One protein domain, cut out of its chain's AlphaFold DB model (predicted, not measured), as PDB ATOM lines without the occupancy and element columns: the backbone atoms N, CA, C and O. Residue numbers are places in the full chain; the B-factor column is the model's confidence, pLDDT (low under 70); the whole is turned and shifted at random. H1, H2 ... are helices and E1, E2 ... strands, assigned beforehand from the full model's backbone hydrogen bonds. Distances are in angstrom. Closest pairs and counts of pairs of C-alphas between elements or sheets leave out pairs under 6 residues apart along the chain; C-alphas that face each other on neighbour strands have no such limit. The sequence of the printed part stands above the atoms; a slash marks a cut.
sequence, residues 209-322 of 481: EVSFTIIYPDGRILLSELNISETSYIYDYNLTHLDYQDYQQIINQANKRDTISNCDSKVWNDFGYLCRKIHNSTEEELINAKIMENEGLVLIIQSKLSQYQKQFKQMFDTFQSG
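This is residues 209 to 322 of the 481 residues of an uncharacterized protein of Paramecium tetraurelia (UniProt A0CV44). A twisted sheet of five strands has one helix, H2, packed slantwise over one face, and a long helix, H4, runs on from the end of the last strand and sticks out from this body with its residues 312 to 322. Short H3 sits near the edge strand E3, while short H1 lies off the sheet after a long loop. The printed part has 114 residues, with four named helices and five named strands in the order E1, E2, H1, H2, H3, E3, E4, E5, H4. The sheet's order is E2, E1, E5, E4, E3, all antiparallel, and the class is mixed, helices and strands. The whole is compact, with a radius of gyration of the C-alphas of 15.1 A, yet elongated in outline, spanning 49 by 31 by 30 A.

E1, residues 211 to 215, begins at C-alpha 211 (41.228, -27.577, 39.552) and is 13.2 A long. E2 is residues 221 to 224 and H1 residues 237 to 240. H2, residues 244 to 254, is 15.2 A long, and H3 is residues 266 to 271. E3 is residues 274 to 277. E4, residues 284 to 292, measures 25.7 A, and E5, residues 297 to 304, 23.2 A. H4, residues 305 to 322, measures 25.3 A and ends at C-alpha 322 (71.414, -33.664, 45.014).

E1 and E2 form a hairpin, with N 214 and O 223 at 2.8 A. E1 and E5 are antiparallel at 157 degrees, with N 213 and O 300 at 2.9 A. E3, E4 and E5 form a meander, each strand the antiparallel neighbour of the one before; N 276 and O 285 are 2.8 A apart, N 288 and O 301 2.9 A. H2 is on the sheet at a height of 7.6 A, over E4 and slantwise to it at 45 degrees on the local plane; their closest C-alphas, of Ala 254 and Lys 290, are 4.3 A apart. This gives two layers, a helix on one face of a sheet. H3 only grazes the sheet with residues 266 to 269, and H4 with residues 305 to 308. H1 is not on the sheet and touches no helix. In H2 and H4 every O i to N i+4 pair is within hydrogen-bond range; in H3 0 of 2 are, against 3 of 3 O i to N i+3 pairs, and H1 is too short for an O i to N i+4 pair.

The C-alphas farthest apart, of Thr 231 and Gly 322, are 50.8 A apart. Without residues 312 to 322, the body spans 33 by 28 by 25 A. The printed part has no cut. The links E2 to H1 and H2 to H3 are long. The mean pLDDT of the printed part is 84.5, and residues 266, 280 and 293 to 295 are under 70.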
ATOM      1  N   GLU A 209      47.533 -29.907  38.054       70.94
ATOM      2  CA  GLU A 209      47.188 -30.724  39.245       70.94
ATOM      3  C   GLU A 209      46.253 -30.031  40.251       70.94
ATOM      4  O   GLU A 209      46.010 -30.522  41.362       70.94
ATOM      5  N   VAL A 210      45.736 -28.864  39.875       77.25
ATOM      6  CA  VAL A 210      44.813 -28.069  40.681       77.25
ATOM      7  C   VAL A 210      43.654 -27.655  39.798       77.25
ATOM      8  O   VAL A 210      43.852 -26.942  38.816       77.25
ATOM      9  N   SER A 211      42.450 -28.073  40.169       82.56
ATOM     10  CA  SER A 211      41.228 -27.577  39.552       82.56
ATOM     11  C   SER A 211      40.665 -26.435  40.389       82.56
ATOM     12  O   SER A 211      40.875 -26.343  41.605       82.56
ATOM     13  N   PHE A 212      39.949 -25.531  39.734       87.81
ATOM     14  CA  PHE A 212      39.164 -24.524  40.424       87.81
ATOM     15  C   PHE A 212      37.737 -24.527  39.898       87.81
ATOM     16  O   PHE A 212      37.475 -24.854  38.738       87.81
ATOM     17  N   THR A 213      36.829 -24.126  40.775       91.06
ATOM     18  CA  THR A 213      35.413 -23.971  40.483       91.06
ATOM     19  C   THR A 213      34.944 -22.680  41.142       91.06
ATOM     20  O   THR A 213      35.223 -22.436  42.314       91.06
ATOM     21  N   ILE A 214      34.249 -21.832  40.393       90.56
ATOM     22  CA  ILE A 214      33.551 -20.658  40.917       90.56
ATOM     23  C   ILE A 214      32.077 -21.022  41.000       90.56
ATOM     24  O   ILE A 214      31.513 -21.527  40.028       90.56
ATOM     25  N   ILE A 215      31.462 -20.769  42.149       92.75
ATOM     26  CA  ILE A 215      30.054 -21.071  42.391       92.75
ATOM     27  C   ILE A 215      29.330 -19.863  42.982       92.75
ATOM     28  O   ILE A 215      29.938 -19.002  43.629       92.75
ATOM     29  N   TYR A 216      28.016 -19.841  42.812       89.56
ATOM     30  CA  TYR A 216      27.143 -19.023  43.640       89.56
ATOM     31  C   TYR A 216      27.040 -19.587  45.067       89.56
ATOM     32  O   TYR A 216      27.291 -20.777  45.289       89.56
ATOM     33  N   PRO A 217      26.635 -18.763  46.053       88.06
ATOM     34  CA  PRO A 217      26.454 -19.214  47.431       88.06
ATOM     35  C   PRO A 217      25.476 -20.376  47.590       88.06
ATOM     36  O   PRO A 217      25.622 -21.138  48.538       88.06
ATOM     37  N   ASP A 218      24.507 -20.522  46.685       91.75
ATOM     38  CA  ASP A 218      23.522 -21.611  46.655       91.75
ATOM     39  C   ASP A 218      24.082 -22.946  46.126       91.75
ATOM     40  O   ASP A 218      23.401 -23.966  46.188       91.75
ATOM     41  N   GLY A 219      25.328 -22.960  45.645       91.69
ATOM     42  CA  GLY A 219      25.992 -24.148  45.120       91.69
ATOM     43  C   GLY A 219      25.971 -24.274  43.600       91.69
ATOM     44  O   GLY A 219      26.617 -25.191  43.087       91.69
ATOM     45  N   ARG A 220      25.284 -23.395  42.861       91.62
ATOM     46  CA  ARG A 220      25.279 -23.465  41.393       91.62
ATOM     47  C   ARG A 220      26.656 -23.129  40.830       91.62
ATOM     48  O   ARG A 220      27.269 -22.134  41.223       91.62
ATOM     49  N   ILE A 221      27.139 -23.945  39.897       91.38
ATOM     50  CA  ILE A 221      28.449 -23.771  39.273       91.38
ATOM     51  C   ILE A 221      28.375 -22.675  38.215       91.38
ATOM     52  O   ILE A 221      27.573 -22.748  37.291       91.38
ATOM     53  N   LEU A 222      29.255 -21.682  38.342       87.75
ATOM     54  CA  LEU A 222      29.434 -20.625  37.353       87.75
ATOM     55  C   LEU A 222      30.504 -20.979  36.325       87.75
ATOM     56  O   LEU A 222      30.313 -20.834  35.122       87.75
ATOM     57  N   LEU A 223      31.657 -21.426  36.816       88.00
ATOM     58  CA  LEU A 223      32.810 -21.735  35.986       88.00
ATOM     59  C   LEU A 223      33.581 -22.889  36.610       88.00
ATOM     60  O   LEU A 223      33.871 -22.860  37.804       88.00
ATOM     61  N   SER A 224      33.923 -23.894  35.813       86.88
ATOM     62  CA  SER A 224      34.713 -25.045  36.248       86.88
ATOM     63  C   SER A 224      35.478 -25.636  35.067       86.88
ATOM     64  O   SER A 224      35.137 -25.380  33.912       86.88
ATOM     65  N   GLU A 225      36.502 -26.437  35.360       81.38
ATOM     66  CA  GLU A 225      37.176 -27.268  34.353       81.38
ATOM     67  C   GLU A 225      36.276 -28.396  33.842       81.38
ATOM     68  O   GLU A 225      36.476 -28.929  32.748       81.38
ATOM     69  N   LEU A 226      35.313 -28.796  34.672       82.12
ATOM     70  CA  LEU A 226      34.423 -29.905  34.396       82.12
ATOM     71  C   LEU A 226      33.495 -29.572  33.224       82.12
ATOM     72  O   LEU A 226      33.166 -28.414  32.962       82.12
ATOM     73  N   ASN A 227      33.036 -30.613  32.531       80.81
ATOM     74  CA  ASN A 227      32.021 -30.467  31.496       80.81
ATOM     75  C   ASN A 227      30.657 -30.209  32.153       80.81
ATOM     76  O   ASN A 227      29.912 -31.143  32.447       80.81
ATOM     77  N   ILE A 228      30.386 -28.941  32.451       83.31
ATOM     78  CA  ILE A 228      29.191 -28.492  33.165       83.31
ATOM     79  C   ILE A 228      28.110 -28.000  32.196       83.31
ATOM     80  O   ILE A 228      28.394 -27.547  31.087       83.31
ATOM     81  N   SER A 229      26.859 -28.058  32.645       83.69
ATOM     82  CA  SER A 229      25.723 -27.395  31.998       83.69
ATOM     83  C   SER A 229      25.381 -26.088  32.722       83.69
ATOM     84  O   SER A 229      25.816 -25.876  33.853       83.69
ATOM     85  N   GLU A 230      24.526 -25.253  32.127       79.50
ATOM     86  CA  GLU A 230      24.032 -23.999  32.732       79.50
ATOM     87  C   GLU A 230      23.293 -24.206  34.077       79.50
ATOM     88  O   GLU A 230      23.118 -23.266  34.848       79.50
ATOM     89  N   THR A 231      22.871 -25.440  34.380       84.81
ATOM     90  CA  THR A 231      22.101 -25.793  35.592       84.81
ATOM     91  C   THR A 231      22.855 -26.696  36.566       84.81
ATOM     92  O   THR A 231      22.253 -27.233  37.491       84.81
ATOM     93  N   SER A 232      24.157 -26.891  36.364       90.75
ATOM     94  CA  SER A 232      24.956 -27.796  37.192       90.75
ATOM     95  C   SER A 232      25.264 -27.209  38.573       90.75
ATOM     96  O   SER A 232      25.592 -26.029  38.707       90.75
ATOM     97  N   TYR A 233      25.219 -28.053  39.601       94.38
ATOM     98  CA  TYR A 233      25.534 -27.709  40.987       94.38
ATOM     99  C   TYR A 233      26.788 -28.432  41.473       94.38
ATOM    100  O   TYR A 233      27.115 -29.534  41.041       94.38
ATOM    101  N   ILE A 234      27.493 -27.827  42.430       94.00
ATOM    102  CA  ILE A 234      28.704 -28.412  43.021       94.00
ATOM    103  C   ILE A 234      28.419 -29.712  43.775       94.00
ATOM    104  O   ILE A 234      29.313 -30.536  43.913       94.00
ATOM    105  N   TYR A 235      27.185 -29.898  44.241       93.75
ATOM    106  CA  TYR A 235      26.719 -31.106  44.920       93.75
ATOM    107  C   TYR A 235      26.071 -32.127  43.966       93.75
ATOM    108  O   TYR A 235      25.457 -33.098  44.419       93.75
ATOM    109  N   ASP A 236      26.188 -31.925  42.647       93.19
ATOM    110  CA  ASP A 236      25.836 -32.943  41.660       93.19
ATOM    111  C   ASP A 236      26.900 -34.043  41.685       93.19
ATOM    112  O   ASP A 236      27.887 -34.020  40.951       93.19
ATOM    113  N   TYR A 237      26.682 -35.042  42.536       88.56
ATOM    114  CA  TYR A 237      27.666 -36.081  42.836       88.56
ATOM    115  C   TYR A 237      28.239 -36.800  41.594       88.56
ATOM    116  O   TYR A 237      29.417 -37.158  41.558       88.56
ATOM    117  N   ASN A 238      27.433 -36.996  40.546       88.62
ATOM    118  CA  ASN A 238      27.889 -37.629  39.300       88.62
ATOM    119  C   ASN A 238      28.901 -36.775  38.517       88.62
ATOM    120  O   ASN A 238      29.648 -37.317  37.707       88.62
ATOM    121  N   LEU A 239      28.899 -35.460  38.739       88.44
ATOM    122  CA  LEU A 239      29.761 -34.492  38.071       88.44
ATOM    123  C   LEU A 239      31.017 -34.197  38.896       88.44
ATOM    124  O   LEU A 239      32.118 -34.180  38.351       88.44
ATOM    125  N   THR A 240      30.853 -33.950  40.195       88.25
ATOM    126  CA  THR A 240      31.909 -33.398  41.062       88.25
ATOM    127  C   THR A 240      32.418 -34.383  42.108       88.25
ATOM    128  O   THR A 240      33.435 -34.114  42.739       88.25
ATOM    129  N   HIS A 241      31.710 -35.499  42.317       88.25
ATOM    130  CA  HIS A 241      31.916 -36.437  43.429       88.25
ATOM    131  C   HIS A 241      31.777 -35.819  44.826       88.25
ATOM    132  O   HIS A 241      32.215 -36.415  45.809       88.25
ATOM    133  N   LEU A 242      31.140 -34.650  44.914       90.19
ATOM    134  CA  LEU A 242      30.784 -33.989  46.160       90.19
ATOM    135  C   LEU A 242      29.273 -34.068  46.336       90.19
ATOM    136  O   LEU A 242      28.520 -33.858  45.384       90.19
ATOM    137  N   ASP A 243      28.828 -34.378  47.546       92.12
ATOM    138  CA  ASP A 243      27.408 -34.364  47.880       92.12
ATOM    139  C   ASP A 243      26.981 -33.037  48.535       92.12
ATOM    140  O   ASP A 243      27.746 -32.074  48.671       92.12
ATOM    141  N   TYR A 244      25.715 -32.961  48.944       93.94
ATOM    142  CA  TYR A 244      25.191 -31.767  49.600       93.94
ATOM    143  C   TYR A 244      25.854 -31.494  50.960       93.94
ATOM    144  O   TYR A 244      26.023 -30.334  51.338       93.94
ATOM    145  N   GLN A 245      26.251 -32.530  51.708       93.69
ATOM    146  CA  GLN A 245      26.957 -32.352  52.978       93.69
ATOM    147  C   GLN A 245      28.360 -31.792  52.741       93.69
ATOM    148  O   GLN A 245      28.799 -30.914  53.483       93.69
ATOM    149  N   ASP A 246      29.043 -32.239  51.692       93.00
ATOM    150  CA  ASP A 246      30.335 -31.699  51.284       93.00
ATOM    151  C   ASP A 246      30.230 -30.224  50.910       93.00
ATOM    152  O   ASP A 246      30.996 -29.405  51.423       93.00
ATOM    153  N   TYR A 247      29.224 -29.866  50.111       94.75
ATOM    154  CA  TYR A 247      28.908 -28.476  49.785       94.75
ATOM    155  C   TYR A 247      28.700 -27.610  51.039       94.75
ATOM    156  O   TYR A 247      29.308 -26.546  51.155       94.75
ATOM    157  N   GLN A 248      27.922 -28.070  52.025       95.94
ATOM    158  CA  GLN A 248      27.722 -27.323  53.276       95.94
ATOM    159  C   GLN A 248      29.044 -27.046  54.001       95.94
ATOM    160  O   GLN A 248      29.252 -25.978  54.578       95.94
ATOM    161  N   GLN A 249      29.973 -27.994  53.951       94.94
ATOM    162  CA  GLN A 249      31.269 -27.876  54.609       94.94
ATOM    163  C   GLN A 249      32.221 -26.955  53.836       94.94
ATOM    164  O   GLN A 249      32.964 -26.196  54.456       94.94
ATOM    165  N   ILE A 250      32.137 -26.941  52.503       95.06
ATOM    166  CA  ILE A 250      32.806 -25.958  51.636       95.06
ATOM    167  C   ILE A 250      32.318 -24.544  51.963       95.06
ATOM    168  O   ILE A 250      33.128 -23.639  52.172       95.06
ATOM    169  N   ILE A 251      31.002 -24.347  52.082       95.56
ATOM    170  CA  ILE A 251      30.419 -23.052  52.456       95.56
ATOM    171  C   ILE A 251      30.823 -22.648  53.876       95.56
ATOM    172  O   ILE A 251      31.137 -21.479  54.112       95.56
ATOM    173  N   ASN A 252      30.877 -23.587  54.822       94.31
ATOM    174  CA  ASN A 252      31.389 -23.310  56.163       94.31
ATOM    175  C   ASN A 252      32.852 -22.852  56.120       94.31
ATOM    176  O   ASN A 252      33.167 -21.826  56.722       94.31
ATOM    177  N   GLN A 253      33.716 -23.532  55.353       92.88
ATOM    178  CA  GLN A 253      35.115 -23.133  55.174       92.88
ATOM    179  C   GLN A 253      35.217 -21.717  54.591       92.88
ATOM    180  O   GLN A 253      35.928 -20.872  55.139       92.88
ATOM    181  N   ALA A 254      34.465 -21.436  53.523       92.38
ATOM    182  CA  ALA A 254      34.453 -20.137  52.855       92.38
ATOM    183  C   ALA A 254      34.017 -19.000  53.800       92.38
ATOM    184  O   ALA A 254      34.555 -17.893  53.739       92.38
ATOM    185  N   ASN A 255      33.099 -19.298  54.725       91.75
ATOM    186  CA  ASN A 255      32.612 -18.392  55.767       91.75
ATOM    187  C   ASN A 255      33.450 -18.400  57.060       91.75
ATOM    188  O   ASN A 255      33.030 -17.801  58.051       91.75
ATOM    189  N   LYS A 256      34.612 -19.068  57.082       90.62
ATOM    190  CA  LYS A 256      35.485 -19.197  58.267       90.62
ATOM    191  C   LYS A 256      34.778 -19.819  59.486       90.62
ATOM    192  O   LYS A 256      35.087 -19.474  60.624       90.62
ATOM    193  N   ARG A 257      33.816 -20.712  59.249       91.81
ATOM    194  CA  ARG A 257      33.145 -21.524  60.274       91.81
ATOM    195  C   ARG A 257      33.876 -22.851  60.454       91.81
ATOM    196  O   ARG A 257      34.641 -23.266  59.584       91.81
ATOM    197  N   ASP A 258      33.607 -23.524  61.568       88.88
ATOM    198  CA  ASP A 258      34.174 -24.843  61.837       88.88
ATOM    199  C   ASP A 258      33.751 -25.860  60.771       88.88
ATOM    200  O   ASP A 258      32.590 -25.919  60.354       88.88
ATOM    201  N   THR A 259      34.709 -26.679  60.340       91.31
ATOM    202  CA  THR A 259      34.512 -27.680  59.292       91.31
ATOM    203  C   THR A 259      34.934 -29.067  59.738       91.31
ATOM    204  O   THR A 259      35.897 -29.230  60.490       91.31
ATOM    205  N   ILE A 260      34.269 -30.085  59.202       89.62
ATOM    206  CA  ILE A 260      34.567 -31.491  59.469       89.62
ATOM    207  C   ILE A 260      35.204 -32.098  58.221       89.62
ATOM    208  O   ILE A 260      34.603 -32.077  57.150       89.62
ATOM    209  N   SER A 261      36.409 -32.654  58.361       89.56
ATOM    210  CA  SER A 261      37.119 -33.427  57.328       89.56
ATOM    211  C   SER A 261      36.868 -34.928  57.506       89.56
ATOM    212  O   SER A 261      36.827 -35.393  58.643       89.56
ATOM    213  N   ASN A 262      36.720 -35.684  56.412       87.94
ATOM    214  CA  ASN A 262      36.458 -37.137  56.438       87.94
ATOM    215  C   ASN A 262      37.627 -37.987  55.889       87.94
ATOM    216  O   ASN A 262      37.453 -39.170  55.605       87.94
ATOM    217  N   CYS A 263      38.813 -37.390  55.755       83.81
ATOM    218  CA  CYS A 263      40.052 -38.082  55.396       83.81
ATOM    219  C   CYS A 263      40.697 -38.798  56.585       83.81
ATOM    220  O   CYS A 263      40.465 -38.449  57.747       83.81
ATOM    221  N   ASP A 264      41.591 -39.741  56.289       76.50
ATOM    222  CA  ASP A 264      42.255 -40.572  57.296       76.50
ATOM    223  C   ASP A 264      43.235 -39.744  58.165       76.50
ATOM    224  O   ASP A 264      43.471 -40.042  59.338       76.50
ATOM    225  N   SER A 265      43.782 -38.650  57.619       72.44
ATOM    226  CA  SER A 265      44.677 -37.721  58.322       72.44
ATOM    227  C   SER A 265      43.956 -36.453  58.793       72.44
ATOM    228  O   SER A 265      43.423 -35.686  57.992       72.44
ATOM    229  N   LYS A 266      44.036 -36.158  60.099       69.69
ATOM    230  CA  LYS A 266      43.493 -34.918  60.694       69.69
ATOM    231  C   LYS A 266      44.406 -33.694  60.542       69.69
ATOM    232  O   LYS A 266      43.970 -32.577  60.795       69.69
ATOM    233  N   VAL A 267      45.655 -33.896  60.118       73.31
ATOM    234  CA  VAL A 267      46.694 -32.849  60.059       73.31
ATOM    235  C   VAL A 267      46.351 -31.747  59.045       73.31
ATOM    236  O   VAL A 267      46.849 -30.632  59.149       73.31
ATOM    237  N   TRP A 268      45.473 -32.023  58.078       77.38
ATOM    238  CA  TRP A 268      45.075 -31.060  57.045       77.38
ATOM    239  C   TRP A 268      44.293 -29.863  57.593       77.38
ATOM    240  O   TRP A 268      44.457 -28.747  57.096       77.38
ATOM    241  N   ASN A 269      43.521 -30.074  58.662       75.31
ATOM    242  CA  ASN A 269      42.740 -29.014  59.295       75.31
ATOM    243  C   ASN A 269      43.649 -27.920  59.883       75.31
ATOM    244  O   ASN A 269      43.322 -26.741  59.778       75.31
ATOM    245  N   ASP A 270      44.833 -28.281  60.402       77.19
ATOM    246  CA  ASP A 270      45.816 -27.330  60.953       77.19
ATOM    247  C   ASP A 270      46.327 -26.329  59.902       77.19
ATOM    248  O   ASP A 270      46.820 -25.246  60.228       77.19
ATOM    249  N   PHE A 271      46.220 -26.682  58.618       76.56
ATOM    250  CA  PHE A 271      46.608 -25.826  57.498       76.56
ATOM    251  C   PHE A 271      45.441 -25.018  56.920       76.56
ATOM    252  O   PHE A 271      45.678 -24.148  56.078       76.56
ATOM    253  N   GLY A 272      44.223 -25.238  57.428       79.56
ATOM    254  CA  GLY A 272      42.993 -24.585  56.986       79.56
ATOM    255  C   GLY A 272      42.314 -25.274  55.803       79.56
ATOM    256  O   GLY A 272      41.514 -24.633  55.126       79.56
ATOM    257  N   TYR A 273      42.636 -26.541  55.527       86.00
ATOM    258  CA  TYR A 273      42.022 -27.299  54.438       86.00
ATOM    259  C   TYR A 273      40.835 -28.124  54.887       86.00
ATOM    260  O   TYR A 273      40.854 -28.735  55.955       86.00
ATOM    261  N   LEU A 274      39.863 -28.222  53.988       90.31
ATOM    262  CA  LEU A 274      38.820 -29.218  54.040       90.31
ATOM    263  C   LEU A 274      39.320 -30.442  53.278       90.31
ATOM    264  O   LEU A 274      39.646 -30.335  52.101       90.31
ATOM    265  N   CYS A 275      39.411 -31.594  53.936       89.81
ATOM    266  CA  CYS A 275      39.817 -32.827  53.270       89.81
ATOM    267  C   CYS A 275      38.608 -33.733  53.037       89.81
ATOM    268  O   CYS A 275      37.814 -33.966  53.965       89.81
ATOM    269  N   ARG A 276      38.473 -34.221  51.800       90.69
ATOM    270  CA  ARG A 276      37.373 -35.067  51.343       90.69
ATOM    271  C   ARG A 276      37.840 -36.378  50.742       90.69
ATOM    272  O   ARG A 276      38.695 -36.387  49.872       90.69
ATOM    273  N   LYS A 277      37.270 -37.491  51.192       87.50
ATOM    274  CA  LYS A 277      37.498 -38.813  50.604       87.50
ATOM    275  C   LYS A 277      36.464 -39.068  49.515       87.50
ATOM    276  O   LYS A 277      35.269 -39.022  49.794       87.50
ATOM    277  N   ILE A 278      36.920 -39.359  48.300       81.81
ATOM    278  CA  ILE A 278      36.028 -39.708  47.190       81.81
ATOM    279  C   ILE A 278      35.407 -41.078  47.493       81.81
ATOM    280  O   ILE A 278      36.123 -42.046  47.772       81.81
ATOM    281  N   HIS A 279      34.075 -41.183  47.459       72.25
ATOM    282  CA  HIS A 279      33.390 -42.437  47.783       72.25
ATOM    283  C   HIS A 279      33.824 -43.560  46.826       72.25
ATOM    284  O   HIS A 279      33.966 -43.350  45.623       72.25
ATOM    285  N   ASN A 280      34.035 -44.766  47.361       69.06
ATOM    286  CA  ASN A 280      34.557 -45.935  46.633       69.06
ATOM    287  C   ASN A 280      35.963 -45.769  46.024       69.06
ATOM    288  O   ASN A 280      36.390 -46.608  45.231       69.06
ATOM    289  N   SER A 281      36.709 -44.738  46.427       70.44
ATOM    290  CA  SER A 281      38.105 -44.534  46.052       70.44
ATOM    291  C   SER A 281      38.995 -44.446  47.293       70.44
ATOM    292  O   SER A 281      38.565 -44.086  48.390       70.44
ATOM    293  N   THR A 282      40.274 -44.777  47.128       71.31
ATOM    294  CA  THR A 282      41.315 -44.461  48.119       71.31
ATOM    295  C   THR A 282      41.842 -43.033  47.954       71.31
ATOM    296  O   THR A 282      42.794 -42.651  48.625       71.31
ATOM    297  N   GLU A 283      41.289 -42.270  47.009       82.38
ATOM    298  CA  GLU A 283      41.711 -40.911  46.708       82.38
ATOM    299  C   GLU A 283      41.081 -39.902  47.675       82.38
ATOM    300  O   GLU A 283      39.877 -39.912  47.939       82.38
ATOM    301  N   GLU A 284      41.937 -39.033  48.206       86.56
ATOM    302  CA  GLU A 284      41.568 -37.902  49.047       86.56
ATOM    303  C   GLU A 284      41.796 -36.607  48.261       86.56
ATOM    304  O   GLU A 284      42.787 -36.472  47.537       86.56
ATOM    305  N   GLU A 285      40.903 -35.644  48.433       87.94
ATOM    306  CA  GLU A 285      40.970 -34.313  47.853       87.94
ATOM    307  C   GLU A 285      41.126 -33.265  48.951       87.94
ATOM    308  O   GLU A 285      40.446 -33.291  49.980       87.94
ATOM    309  N   LEU A 286      42.034 -32.322  48.719       88.62
ATOM    310  CA  LEU A 286      42.171 -31.119  49.522       88.62
ATOM    311  C   LEU A 286      41.375 -30.003  48.862       88.62
ATOM    312  O   LEU A 286      41.569 -29.705  47.684       88.62
ATOM    313  N   ILE A 287      40.515 -29.368  49.649       90.62
ATOM    314  CA  ILE A 287      39.641 -28.290  49.219       90.62
ATOM    315  C   ILE A 287      39.961 -27.034  50.032       90.62
ATOM    316  O   ILE A 287      40.100 -27.053  51.263       90.62
ATOM    317  N   ASN A 288      40.097 -25.923  49.318       90.50
ATOM    318  CA  ASN A 288      40.229 -24.592  49.883       90.50
ATOM    319  C   ASN A 288      39.195 -23.673  49.243       90.50
ATOM    320  O   ASN A 288      39.273 -23.386  48.048       90.50
ATOM    321  N   ALA A 289      38.235 -23.224  50.044       92.00
ATOM    322  CA  ALA A 289      37.164 -22.345  49.613       92.00
ATOM    323  C   ALA A 289      37.306 -20.940  50.210       92.00
ATOM    324  O   ALA A 289      37.605 -20.778  51.395       92.00
ATOM    325  N   LYS A 290      37.059 -19.911  49.394       89.94
ATOM    326  CA  LYS A 290      37.045 -18.504  49.815       89.94
ATOM    327  C   LYS A 290      35.900 -17.739  49.167       89.94
ATOM    328  O   LYS A 290      35.606 -17.940  47.994       89.94
ATOM    329  N   ILE A 291      35.314 -16.814  49.921       88.19
ATOM    330  CA  ILE A 291      34.366 -15.836  49.383       88.19
ATOM    331  C   ILE A 291      35.136 -14.739  48.640       88.19
ATOM    332  O   ILE A 291      36.137 -14.223  49.142       88.19
ATOM    333  N   MET A 292      34.658 -14.388  47.450       81.62
ATOM    334  CA  MET A 292      35.056 -13.197  46.706       81.62
ATOM    335  C   MET A 292      34.147 -12.049  47.164       81.62
ATOM    336  O   MET A 292      32.970 -11.995  46.809       81.62
ATOM    337  N   GLU A 293      34.662 -11.220  48.079       68.94
ATOM    338  CA  GLU A 293      33.864 -10.313  48.924       68.94
ATOM    339  C   GLU A 293      33.061  -9.261  48.144       68.94
ATOM    340  O   GLU A 293      31.972  -8.900  48.585       68.94
ATOM    341  N   ASN A 294      33.545  -8.791  46.990       65.88
ATOM    342  CA  ASN A 294      32.845  -7.763  46.211       65.88
ATOM    343  C   ASN A 294      31.732  -8.356  45.329       65.88
ATOM    344  O   ASN A 294      30.793  -7.659  44.952       65.88
ATOM    345  N   GLU A 295      31.845  -9.640  44.999       69.81
ATOM    346  CA  GLU A 295      31.017 -10.343  44.024       69.81
ATOM    347  C   GLU A 295      29.992 -11.273  44.683       69.81
ATOM    348  O   GLU A 295      29.032 -11.692  44.043       69.81
ATOM    349  N   GLY A 296      30.194 -11.626  45.957       76.56
ATOM    350  CA  GLY A 296      29.339 -12.576  46.670       76.56
ATOM    351  C   GLY A 296      29.442 -14.008  46.136       76.56
ATOM    352  O   GLY A 296      28.535 -14.804  46.350       76.56
ATOM    353  N   LEU A 297      30.530 -14.340  45.441       86.94
ATOM    354  CA  LEU A 297      30.782 -15.659  44.858       86.94
ATOM    355  C   LEU A 297      31.732 -16.476  45.734       86.94
ATOM    356  O   LEU A 297      32.503 -15.922  46.520       86.94
ATOM    357  N   VAL A 298      31.728 -17.798  45.571       91.81
ATOM    358  CA  VAL A 298      32.657 -18.695  46.268       91.81
ATOM    359  C   VAL A 298      33.629 -19.299  45.262       91.81
ATOM    360  O   VAL A 298      33.231 -19.983  44.322       91.81
ATOM    361  N   LEU A 299      34.919 -19.048  45.476       91.25
ATOM    362  CA  LEU A 299      36.009 -19.707  44.770       91.25
ATOM    363  C   LEU A 299      36.398 -20.969  45.531       91.25
ATOM    364  O   LEU A 299      36.762 -20.902  46.705       91.25
ATOM    365  N   ILE A 300      36.374 -22.098  44.839       92.06
ATOM    366  CA  ILE A 300      36.795 -23.400  45.332       92.06
ATOM    367  C   ILE A 300      38.048 -23.796  44.565       92.06
ATOM    368  O   ILE A 300      38.048 -23.814  43.337       92.06
ATOM    369  N   ILE A 301      39.109 -24.131  45.289       89.12
ATOM    370  CA  ILE A 301      40.302 -24.762  44.734       89.12
ATOM    371  C   ILE A 301      40.372 -26.187  45.261       89.12
ATOM    372  O   ILE A 301      40.339 -26.395  46.475       89.12
ATOM    373  N   GLN A 302      40.475 -27.148  44.348       87.88
ATOM    374  CA  GLN A 302      40.530 -28.571  44.654       87.88
ATOM    375  C   GLN A 302      41.842 -29.159  44.142       87.88
ATOM    376  O   GLN A 302      42.376 -28.764  43.105       87.88
ATOM    377  N   SER A 303      42.377 -30.120  44.884       84.81
ATOM    378  CA  SER A 303      43.541 -30.873  44.446       84.81
ATOM    379  C   SER A 303      43.522 -32.295  44.979       84.81
ATOM    380  O   SER A 303      43.186 -32.537  46.140       84.81
ATOM    381  N   LYS A 304      43.941 -33.236  44.135       84.12
ATOM    382  CA  LYS A 304      44.069 -34.649  44.486       84.12
ATOM    383  C   LYS A 304      45.331 -34.870  45.309       84.12
ATOM    384  O   LYS A 304      46.453 -34.685  44.831       84.12
ATOM    385  N   LEU A 305      45.161 -35.343  46.542       79.00
ATOM    386  CA  LEU A 305      46.258 -35.572  47.482       79.00
ATOM    387  C   LEU A 305      47.295 -36.559  46.924       79.00
ATOM    388  O   LEU A 305      48.497 -36.389  47.129       79.00
ATOM    389  N   SER A 306      46.826 -37.573  46.191       76.69
ATOM    390  CA  SER A 306      47.654 -38.620  45.587       76.69
ATOM    391  C   SER A 306      48.674 -38.061  44.580       76.69
ATOM    392  O   SER A 306      49.810 -38.538  44.516       76.69
ATOM    393  N   GLN A 307      48.293 -37.033  43.817       71.75
ATOM    394  CA  GLN A 307      49.126 -36.398  42.795       71.75
ATOM    395  C   GLN A 307      50.173 -35.488  43.441       71.75
ATOM    396  O   GLN A 307      51.372 -35.689  43.241       71.75
ATOM    397  N   TYR A 308      49.746 -34.623  44.363       71.81
ATOM    398  CA  TYR A 308      50.663 -33.765  45.110       71.81
ATOM    399  C   TYR A 308      51.704 -34.563  45.902       71.81
ATOM    400  O   TYR A 308      52.881 -34.199  45.934       71.81
ATOM    401  N   GLN A 309      51.305 -35.665  46.550       73.62
ATOM    402  CA  GLN A 309      52.247 -36.524  47.273       73.62
ATOM    403  C   GLN A 309      53.324 -37.093  46.345       73.62
ATOM    404  O   GLN A 309      54.485 -37.171  46.750       73.62
ATOM    405  N   LYS A 310      52.970 -37.460  45.105       75.00
ATOM    406  CA  LYS A 310      53.942 -37.914  44.101       75.00
ATOM    407  C   LYS A 310      54.903 -36.794  43.715       75.00
ATOM    408  O   LYS A 310      56.106 -37.033  43.754       75.00
ATOM    409  N   GLN A 311      54.408 -35.592  43.418       72.88
ATOM    410  CA  GLN A 311      55.263 -34.450  43.070       72.88
ATOM    411  C   GLN A 311      56.220 -34.077  44.202       72.88
ATOM    412  O   GLN A 311      57.428 -33.951  43.999       72.88
ATOM    413  N   PHE A 312      55.702 -33.947  45.424       75.62
ATOM    414  CA  PHE A 312      56.529 -33.600  46.571       75.62
ATOM    415  C   PHE A 312      57.555 -34.694  46.869       75.62
ATOM    416  O   PHE A 312      58.701 -34.384  47.187       75.62
ATOM    417  N   LYS A 313      57.181 -35.972  46.723       76.56
ATOM    418  CA  LYS A 313      58.123 -37.087  46.854       76.56
ATOM    419  C   LYS A 313      59.209 -37.033  45.782       76.56
ATOM    420  O   LYS A 313      60.374 -37.138  46.133       76.56
ATOM    421  N   GLN A 314      58.864 -36.790  44.519       79.50
ATOM    422  CA  GLN A 314      59.851 -36.614  43.448       79.50
ATOM    423  C   GLN A 314      60.802 -35.446  43.738       79.50
ATOM    424  O   GLN A 314      62.015 -35.590  43.597       79.50
ATOM    425  N   MET A 315      60.278 -34.304  44.190       75.56
ATOM    426  CA  MET A 315      61.091 -33.149  44.572       75.56
ATOM    427  C   MET A 315      62.001 -33.472  45.765       75.56
ATOM    428  O   MET A 315      63.168 -33.084  45.769       75.56
ATOM    429  N   PHE A 316      61.497 -34.215  46.751       76.31
ATOM    430  CA  PHE A 316      62.270 -34.657  47.908       76.31
ATOM    431  C   PHE A 316      63.369 -35.651  47.520       76.31
ATOM    432  O   PHE A 316      64.512 -35.468  47.925       76.31
ATOM    433  N   ASP A 317      63.064 -36.644  46.686       77.94
ATOM    434  CA  ASP A 317      64.029 -37.622  46.173       77.94
ATOM    435  C   ASP A 317      65.117 -36.922  45.328       77.94
ATOM    436  O   ASP A 317      66.315 -37.195  45.467       77.94
ATOM    437  N   THR A 318      64.726 -35.937  44.511       80.62
ATOM    438  CA  THR A 318      65.655 -35.090  43.741       80.62
ATOM    439  C   THR A 318      66.542 -34.256  44.665       80.62
ATOM    440  O   THR A 318      67.758 -34.202  44.491       80.62
ATOM    441  N   PHE A 319      65.966 -33.641  45.699       75.81
ATOM    442  CA  PHE A 319      66.727 -32.889  46.690       75.81
ATOM    443  C   PHE A 319      67.686 -33.789  47.481       75.81
ATOM    444  O   PHE A 319      68.844 -33.429  47.683       75.81
ATOM    445  N   GLN A 320      67.241 -34.978  47.893       78.12
ATOM    446  CA  GLN A 320      68.044 -35.940  48.642       78.12
ATOM    447  C   GLN A 320      69.217 -36.464  47.807       78.12
ATOM    448  O   GLN A 320      70.343 -36.522  48.304       78.12
ATOM    449  N   SER A 321      68.981 -36.807  46.540       75.06
ATOM    450  CA  SER A 321      70.047 -37.222  45.619       75.06
ATOM    451  C   SER A 321      71.043 -36.089  45.342       75.06
ATOM    452  O   SER A 321      72.253 -36.321  45.396       75.06
ATOM    453  N   GLY A 322      70.568 -34.853  45.157       76.31
ATOM    454  CA  GLY A 322      71.414 -33.664  45.014       76.31
ATOM    455  C   GLY A 322      72.265 -33.388  46.258       76.31
ATOM    456  O   GLY A 322      73.478 -33.220  46.155       76.31
TER     457      GLY A 322